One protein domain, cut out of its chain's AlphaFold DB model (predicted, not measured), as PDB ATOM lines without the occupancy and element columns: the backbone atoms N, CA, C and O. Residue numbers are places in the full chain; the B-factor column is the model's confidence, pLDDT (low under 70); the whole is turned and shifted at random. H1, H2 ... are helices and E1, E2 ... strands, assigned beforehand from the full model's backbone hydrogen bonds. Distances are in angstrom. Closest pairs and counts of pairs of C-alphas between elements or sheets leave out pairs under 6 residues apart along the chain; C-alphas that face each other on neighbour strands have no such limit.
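AT A GLANCE: This is residues 453 to 459, 471 to 511 and 583 to 595 of the 595 residues of an uncharacterized protein of Phycisphaerae bacterium (UniProt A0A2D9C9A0). A short ribbon of two antiparallel strands, E1 and E2, lies in the middle, between helix H3 and small H1, with the winding residues 475 to 497 looping beside it; residues 505 to 511, of which 505 to 508 belong to H2, stick out. The 61 printed residues run E1, H1, E2, H2, H3, mixed in class, with under half in named elements. The whole is compact, radius of gyration of the C-alphas 11.6 A, spanning 32 by 23 by 23 A.

IN THESE COORDINATES: E1, residues 453 to 455, begins at C-alpha (334.249, 281.926, 218.616). H1 is 471 to 474, E2 498 to 500, H2 504 to 508. H3, 583 to 592, 14.4 A long, ends at C-alpha (333.101, 265.720, 227.988).

HOW THE PARTS SIT: N 454 and O 499 are 2.8 A apart, within hydrogen-bond range. H3 and E2 are only just apart, closest C-alphas 8.4 A. Every O i to N i+4 pair is within range in H2 and H3; H1 is too short for one.

THE WHOLE: C-alphas 459 and 471 are 10.8 A apart across one cut, 511 and 583 16.6 A across another. H1 to E2 is a long link. Confidence is low, under 70, for instance at 591 to 595.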
ATOM      1  N   SER A 453     334.985 282.549 217.527       85.50
ATOM      2  CA  SER A 453     334.249 281.926 218.616       85.50
ATOM      3  C   SER A 453     334.525 282.657 219.926       85.50
ATOM      4  O   SER A 453     335.560 283.300 220.093       85.50
ATOM      5  N   SER A 454     333.581 282.591 220.856       83.88
ATOM      6  CA  SER A 454     333.750 283.072 222.224       83.88
ATOM      7  C   SER A 454     333.554 281.905 223.172       83.88
ATOM      8  O   SER A 454     332.526 281.229 223.123       83.88
ATOM      9  N   LEU A 455     334.533 281.704 224.042       81.56
ATOM     10  CA  LEU A 455     334.525 280.676 225.074       81.56
ATOM     11  C   LEU A 455     334.041 281.277 226.395       81.56
ATOM     12  O   LEU A 455     334.126 282.491 226.602       81.56
ATOM     13  N   SER A 456     333.486 280.442 227.267       77.69
ATOM     14  CA  SER A 456     333.100 280.852 228.611       77.69
ATOM     15  C   SER A 456     334.348 281.149 229.433       77.69
ATOM     16  O   SER A 456     335.219 280.293 229.561       77.69
ATOM     17  N   ALA A 457     334.399 282.328 230.044       70.12
ATOM     18  CA  ALA A 457     335.435 282.703 231.001       70.12
ATOM     19  C   ALA A 457     334.783 282.931 232.378       70.12
ATOM     20  O   ALA A 457     334.407 284.065 232.715       70.12
ATOM     21  N   PRO A 458     334.553 281.868 233.173       58.22
ATOM     22  CA  PRO A 458     334.053 282.017 234.530       58.22
ATOM     23  C   PRO A 458     335.155 282.639 235.397       58.22
ATOM     24  O   PRO A 458     336.080 281.972 235.833       58.22
ATOM     25  N   GLN A 459     335.082 283.947 235.641       56.59
ATOM     26  CA  GLN A 459     335.961 284.584 236.627       56.59
ATOM     27  C   GLN A 459     335.723 283.988 238.021       56.59
ATOM     28  O   GLN A 459     334.619 284.140 238.552       56.59
ATOM     29  N   ARG A 471     327.504 288.967 231.602       57.06
ATOM     30  CA  ARG A 471     326.839 287.652 231.677       57.06
ATOM     31  C   ARG A 471     327.040 286.815 230.406       57.06
ATOM     32  O   ARG A 471     327.143 285.599 230.502       57.06
ATOM     33  N   GLN A 472     327.154 287.466 229.248       56.50
ATOM     34  CA  GLN A 472     327.404 286.818 227.956       56.50
ATOM     35  C   GLN A 472     328.811 286.214 227.818       56.50
ATOM     36  O   GLN A 472     328.984 285.289 227.040       56.50
ATOM     37  N   GLN A 473     329.805 286.707 228.564       66.38
ATOM     38  CA  GLN A 473     331.152 286.116 228.597       66.38
ATOM     39  C   GLN A 473     331.239 284.937 229.574       66.38
ATOM     40  O   GLN A 473     332.096 284.075 229.426       66.38
ATOM     41  N   ARG A 474     330.335 284.878 230.559       69.31
ATOM     42  CA  ARG A 474     330.220 283.733 231.474       69.31
ATOM     43  C   ARG A 474     329.476 282.567 230.840       69.31
ATOM     44  O   ARG A 474     329.902 281.435 230.985       69.31
ATOM     45  N   TYR A 475     328.382 282.873 230.149       74.94
ATOM     46  CA  TYR A 475     327.525 281.891 229.494       74.94
ATOM     47  C   TYR A 475     327.280 282.336 228.049       74.94
ATOM     48  O   TYR A 475     326.268 282.991 227.773       74.94
ATOM     49  N   PRO A 476     328.225 282.063 227.134       75.50
ATOM     50  CA  PRO A 476     328.063 282.377 225.723       75.50
ATOM     51  C   PRO A 476     326.877 281.603 225.144       75.50
ATOM     52  O   PRO A 476     326.890 280.379 225.077       75.50
ATOM     53  N   LEU A 477     325.845 282.326 224.721       80.50
ATOM     54  CA  LEU A 477     324.693 281.760 224.021       80.50
ATOM     55  C   LEU A 477     324.813 282.016 222.510       80.50
ATOM     56  O   LEU A 477     325.511 282.959 222.108       80.50
ATOM     57  N   PRO A 478     324.143 281.212 221.666       74.25
ATOM     58  CA  PRO A 478     324.032 281.492 220.239       74.25
ATOM     59  C   PRO A 478     323.550 282.925 219.992       74.25
ATOM     60  O   PRO A 478     322.674 283.440 220.693       74.25
ATOM     61  N   SER A 479     324.164 283.587 219.017       70.50
ATOM     62  CA  SER A 479     323.878 284.983 218.682       70.50
ATOM     63  C   SER A 479     323.139 285.080 217.350       70.50
ATOM     64  O   SER A 479     323.159 284.142 216.562       70.50
ATOM     65  N   ALA A 480     322.575 286.247 217.030       68.12
ATOM     66  CA  ALA A 480     322.001 286.497 215.702       68.12
ATOM     67  C   ALA A 480     323.029 286.398 214.551       68.12
ATOM     68  O   ALA A 480     322.647 286.368 213.387       68.12
ATOM     69  N   MET A 481     324.333 286.383 214.858       70.44
ATOM     70  CA  MET A 481     325.400 286.191 213.870       70.44
ATOM     71  C   MET A 481     325.848 284.730 213.738       70.44
ATOM     72  O   MET A 481     326.661 284.432 212.863       70.44
ATOM     73  N   SER A 482     325.356 283.844 214.604       70.38
ATOM     74  CA  SER A 482     325.657 282.417 214.549       70.38
ATOM     75  C   SER A 482     324.964 281.781 213.333       70.38
ATOM     76  O   SER A 482     323.843 282.184 213.011       70.38
ATOM     77  N   PRO A 483     325.606 280.837 212.620       70.88
ATOM     78  CA  PRO A 483     324.959 280.131 211.513       70.88
ATOM     79  C   PRO A 483     323.751 279.348 212.036       70.88
ATOM     80  O   PRO A 483     323.807 278.822 213.138       70.88
ATOM     81  N   THR A 484     322.664 279.237 211.281       64.06
ATOM     82  CA  THR A 484     321.469 278.479 211.713       64.06
ATOM     83  C   THR A 484     321.411 277.059 211.154       64.06
ATOM     84  O   THR A 484     320.472 276.325 211.448       64.06
ATOM     85  N   ASP A 485     322.411 276.677 210.358       67.38
ATOM     86  CA  ASP A 485     322.289 275.579 209.398       67.38
ATOM     87  C   ASP A 485     323.183 274.377 209.774       67.38
ATOM     88  O   ASP A 485     323.676 274.264 210.899       67.38
ATOM     89  N   TYR A 486     323.439 273.496 208.802       75.06
ATOM     90  CA  TYR A 486     324.335 272.328 208.882       75.06
ATOM     91  C   TYR A 486     325.723 272.619 209.502       75.06
ATOM     92  O   TYR A 486     326.382 271.742 210.064       75.06
ATOM     93  N   GLU A 487     326.178 273.870 209.424       68.06
ATOM     94  CA  GLU A 487     327.464 274.331 209.961       68.06
ATOM     95  C   GLU A 487     327.475 274.568 211.483       68.06
ATOM     96  O   GLU A 487     328.559 274.658 212.054       68.06
ATOM     97  N   MET A 488     326.313 274.682 212.147       70.94
ATOM     98  CA  MET A 488     326.214 274.889 213.606       70.94
ATOM     99  C   MET A 488     325.716 273.641 214.355       70.94
ATOM    100  O   MET A 488     325.464 273.697 215.560       70.94
ATOM    101  N   GLN A 489     325.557 272.508 213.671       73.31
ATOM    102  CA  GLN A 489     324.940 271.318 214.253       73.31
ATOM    103  C   GLN A 489     325.699 270.814 215.495       73.31
ATOM    104  O   GLN A 489     325.071 270.432 216.478       73.31
ATOM    105  N   GLY A 490     327.028 270.866 215.536       68.00
ATOM    106  CA  GLY A 490     327.784 270.580 216.758       68.00
ATOM    107  C   GLY A 490     327.723 271.729 217.764       68.00
ATOM    108  O   GLY A 490     327.408 271.551 218.941       68.00
ATOM    109  N   ARG A 491     327.984 272.954 217.294       70.38
ATOM    110  CA  ARG A 491     328.192 274.124 218.171       70.38
ATOM    111  C   ARG A 491     326.952 274.591 218.921       70.38
ATOM    112  O   ARG A 491     327.092 275.185 219.987       70.38
ATOM    113  N   SER A 492     325.753 274.302 218.418       68.69
ATOM    114  CA  SER A 492     324.512 274.581 219.145       68.69
ATOM    115  C   SER A 492     324.421 273.808 220.456       68.69
ATOM    116  O   SER A 492     323.753 274.256 221.384       68.69
ATOM    117  N   GLN A 493     325.077 272.644 220.533       72.00
ATOM    118  CA  GLN A 493     325.047 271.824 221.729       72.00
ATOM    119  C   GLN A 493     325.810 272.538 222.853       72.00
ATOM    120  O   GLN A 493     325.262 272.702 223.932       72.00
ATOM    121  N   VAL A 494     327.019 273.056 222.605       68.62
ATOM    122  CA  VAL A 494     327.887 273.664 223.640       68.62
ATOM    123  C   VAL A 494     327.456 275.061 224.104       68.62
ATOM    124  O   VAL A 494     328.256 275.801 224.685       68.62
ATOM    125  N   ALA A 495     326.195 275.439 223.886       76.38
ATOM    126  CA  ALA A 495     325.638 276.683 224.395       76.38
ATOM    127  C   ALA A 495     325.872 276.802 225.913       76.38
ATOM    128  O   ALA A 495     325.632 275.877 226.685       76.38
ATOM    129  N   GLY A 496     326.375 277.956 226.345       75.31
ATOM    130  CA  GLY A 496     326.797 278.208 227.723       75.31
ATOM    131  C   GLY A 496     328.275 277.914 228.002       75.31
ATOM    132  O   GLY A 496     328.804 278.500 228.940       75.31
ATOM    133  N   LYS A 497     328.953 277.101 227.175       76.81
ATOM    134  CA  LYS A 497     330.414 276.864 227.211       76.81
ATOM    135  C   LYS A 497     331.140 277.574 226.064       76.81
ATOM    136  O   LYS A 497     332.192 278.171 226.263       76.81
ATOM    137  N   ALA A 498     330.565 277.556 224.864       81.56
ATOM    138  CA  ALA A 498     331.090 278.263 223.703       81.56
ATOM    139  C   ALA A 498     329.958 278.768 222.798       81.56
ATOM    140  O   ALA A 498     328.872 278.202 222.741       81.56
ATOM    141  N   THR A 499     330.227 279.840 222.058       83.12
ATOM    142  CA  THR A 499     329.391 280.307 220.947       83.12
ATOM    143  C   THR A 499     330.288 280.618 219.767       83.12
ATOM    144  O   THR A 499     331.441 281.014 219.945       83.12
ATOM    145  N   SER A 500     329.772 280.455 218.555       83.19
ATOM    146  CA  SER A 500     330.539 280.722 217.350       83.19
ATOM    147  C   SER A 500     329.718 281.419 216.280       83.19
ATOM    148  O   SER A 500     328.497 281.283 216.208       83.19
ATOM    149  N   TRP A 501     330.428 282.180 215.458       85.56
ATOM    150  CA  TRP A 501     329.954 282.792 214.222       85.56
ATOM    151  C   TRP A 501     330.867 282.431 213.039       85.56
ATOM    152  O   TRP A 501     330.849 283.109 212.012       85.56
ATOM    153  N   GLU A 502     331.696 281.397 213.201       84.69
ATOM    154  CA  GLU A 502     332.524 280.835 212.139       84.69
ATOM    155  C   GLU A 502     331.655 280.187 211.060       84.69
ATOM    156  O   GLU A 502     330.718 279.457 211.377       84.69
ATOM    157  N   ARG A 503     331.983 280.436 209.792       83.94
ATOM    158  CA  ARG A 503     331.364 279.783 208.630       83.94
ATOM    159  C   ARG A 503     332.379 278.907 207.906       83.94
ATOM    160  O   ARG A 503     333.581 279.080 208.105       83.94
ATOM    161  N   THR A 504     331.933 278.058 206.984       80.44
ATOM    162  CA  THR A 504     332.845 277.231 206.161       80.44
ATOM    163  C   THR A 504     333.923 278.059 205.453       80.44
ATOM    164  O   THR A 504     335.105 277.738 205.528       80.44
ATOM    165  N   LYS A 505     333.562 279.216 204.886       83.75
ATOM    166  CA  LYS A 505     334.546 280.141 204.291       83.75
ATOM    167  C   LYS A 505     335.596 280.661 205.283       83.75
ATOM    168  O   LYS A 505     336.713 280.975 204.896       83.75
ATOM    169  N   ASP A 506     335.232 280.805 206.560       87.00
ATOM    170  CA  ASP A 506     336.158 281.246 207.602       87.00
ATOM    171  C   ASP A 506     337.076 280.102 208.042       87.00
ATOM    172  O   ASP A 506     338.180 280.392 208.498       87.00
ATOM    173  N   LYS A 507     336.642 278.839 207.894       85.81
ATOM    174  CA  LYS A 507     337.483 277.651 208.093       85.81
ATOM    175  C   LYS A 507     338.546 277.524 206.999       85.81
ATOM    176  O   LYS A 507     339.683 277.231 207.334       85.81
ATOM    177  N   PHE A 508     338.185 277.780 205.737       90.75
ATOM    178  CA  PHE A 508     339.079 277.583 204.587       90.75
ATOM    179  C   PHE A 508     340.027 278.745 204.285       90.75
ATOM    180  O   PHE A 508     340.998 278.564 203.563       90.75
ATOM    181  N   ARG A 509     339.778 279.940 204.822       91.06
ATOM    182  CA  ARG A 509     340.709 281.067 204.671       91.06
ATOM    183  C   ARG A 509     341.914 280.934 205.592       91.06
ATOM    184  O   ARG A 509     341.824 280.329 206.664       91.06
ATOM    185  N   PHE A 510     342.999 281.630 205.263       92.69
ATOM    186  CA  PHE A 510     344.108 281.764 206.200       92.69
ATOM    187  C   PHE A 510     343.668 282.539 207.451       92.69
ATOM    188  O   PHE A 510     343.123 283.647 207.389       92.69
ATOM    189  N   LYS A 511     343.879 281.933 208.621       90.94
ATOM    190  CA  LYS A 511     343.550 282.539 209.911       90.94
ATOM    191  C   LYS A 511     344.812 283.100 210.541       90.94
ATOM    192  O   LYS A 511     345.790 282.393 210.764       90.94
ATOM    193  N   ASP A 583     332.989 270.663 213.745       79.62
ATOM    194  CA  ASP A 583     332.262 271.390 214.777       79.62
ATOM    195  C   ASP A 583     331.520 270.458 215.756       79.62
ATOM    196  O   ASP A 583     331.403 270.797 216.936       79.62
ATOM    197  N   VAL A 584     331.081 269.284 215.287       79.50
ATOM    198  CA  VAL A 584     330.503 268.199 216.099       79.50
ATOM    199  C   VAL A 584     331.536 267.580 217.042       79.50
ATOM    200  O   VAL A 584     331.262 267.420 218.230       79.50
ATOM    201  N   GLU A 585     332.735 267.289 216.547       78.94
ATOM    202  CA  GLU A 585     333.819 266.671 217.321       78.94
ATOM    203  C   GLU A 585     334.389 267.649 218.360       78.94
ATOM    204  O   GLU A 585     334.576 267.294 219.525       78.94
ATOM    205  N   ILE A 586     334.574 268.922 217.988       79.19
ATOM    206  CA  ILE A 586     334.945 269.980 218.939       79.19
ATOM    207  C   ILE A 586     333.879 270.096 220.029       79.19
ATOM    208  O   ILE A 586     334.211 270.142 221.212       79.19
ATOM    209  N   ALA A 587     332.594 270.141 219.657       76.88
ATOM    210  CA  ALA A 587     331.512 270.236 220.630       76.88
ATOM    211  C   ALA A 587     331.531 269.060 221.615       76.88
ATOM    212  O   ALA A 587     331.409 269.268 222.824       76.88
ATOM    213  N   TYR A 588     331.754 267.852 221.100       75.81
ATOM    214  CA  TYR A 588     331.875 266.640 221.892       75.81
ATOM    215  C   TYR A 588     332.974 266.737 222.960       75.81
ATOM    216  O   TYR A 588     332.716 266.529 224.149       75.81
ATOM    217  N   ILE A 589     334.180 267.153 222.563       75.19
ATOM    218  CA  ILE A 589     335.325 267.293 223.474       75.19
ATOM    219  C   ILE A 589     335.061 268.356 224.549       75.19
ATOM    220  O   ILE A 589     335.336 268.127 225.731       75.19
ATOM    221  N   LEU A 590     334.484 269.503 224.172       72.44
ATOM    222  CA  LEU A 590     334.148 270.577 225.118       72.44
ATOM    223  C   LEU A 590     333.046 270.163 226.108       72.44
ATOM    224  O   LEU A 590     332.967 270.699 227.218       72.44
ATOM    225  N   PHE A 591     332.163 269.237 225.724       66.69
ATOM    226  CA  PHE A 591     331.143 268.690 226.616       66.69
ATOM    227  C   PHE A 591     331.701 267.713 227.629       66.69
ATOM    228  O   PHE A 591     331.372 267.837 228.812       66.69
ATOM    229  N   GLY A 592     332.523 266.772 227.160       60.22
ATOM    230  CA  GLY A 592     333.101 265.720 227.988       60.22
ATOM    231  C   GLY A 592     334.014 266.259 229.087       60.22
ATOM    232  O   GLY A 592     334.179 265.613 230.123       60.22
ATOM    233  N   THR A 593     334.573 267.457 228.903       59.53
ATOM    234  CA  THR A 593     335.455 268.077 229.889       59.53
ATOM    235  C   THR A 593     334.693 268.594 231.113       59.53
ATOM    236  O   THR A 593     333.776 269.421 231.007       59.53
ATOM    237  N   LYS A 594     335.098 268.103 232.295       52.16
ATOM    238  CA  LYS A 594     334.817 268.736 233.594       52.16
ATOM    239  C   LYS A 594     335.768 269.942 233.727       52.16
ATOM    240  O   LYS A 594     336.961 269.778 233.480       52.16
ATOM    241  N   PHE A 595     335.225 271.120 234.039       46.38
ATOM    242  CA  PHE A 595     335.966 272.377 234.226       46.38
ATOM    243  C   PHE A 595     336.010 272.766 235.691       46.38
ATOM    244  O   PHE A 595     334.969 272.552 236.360       46.38
TER     245      PHE A 595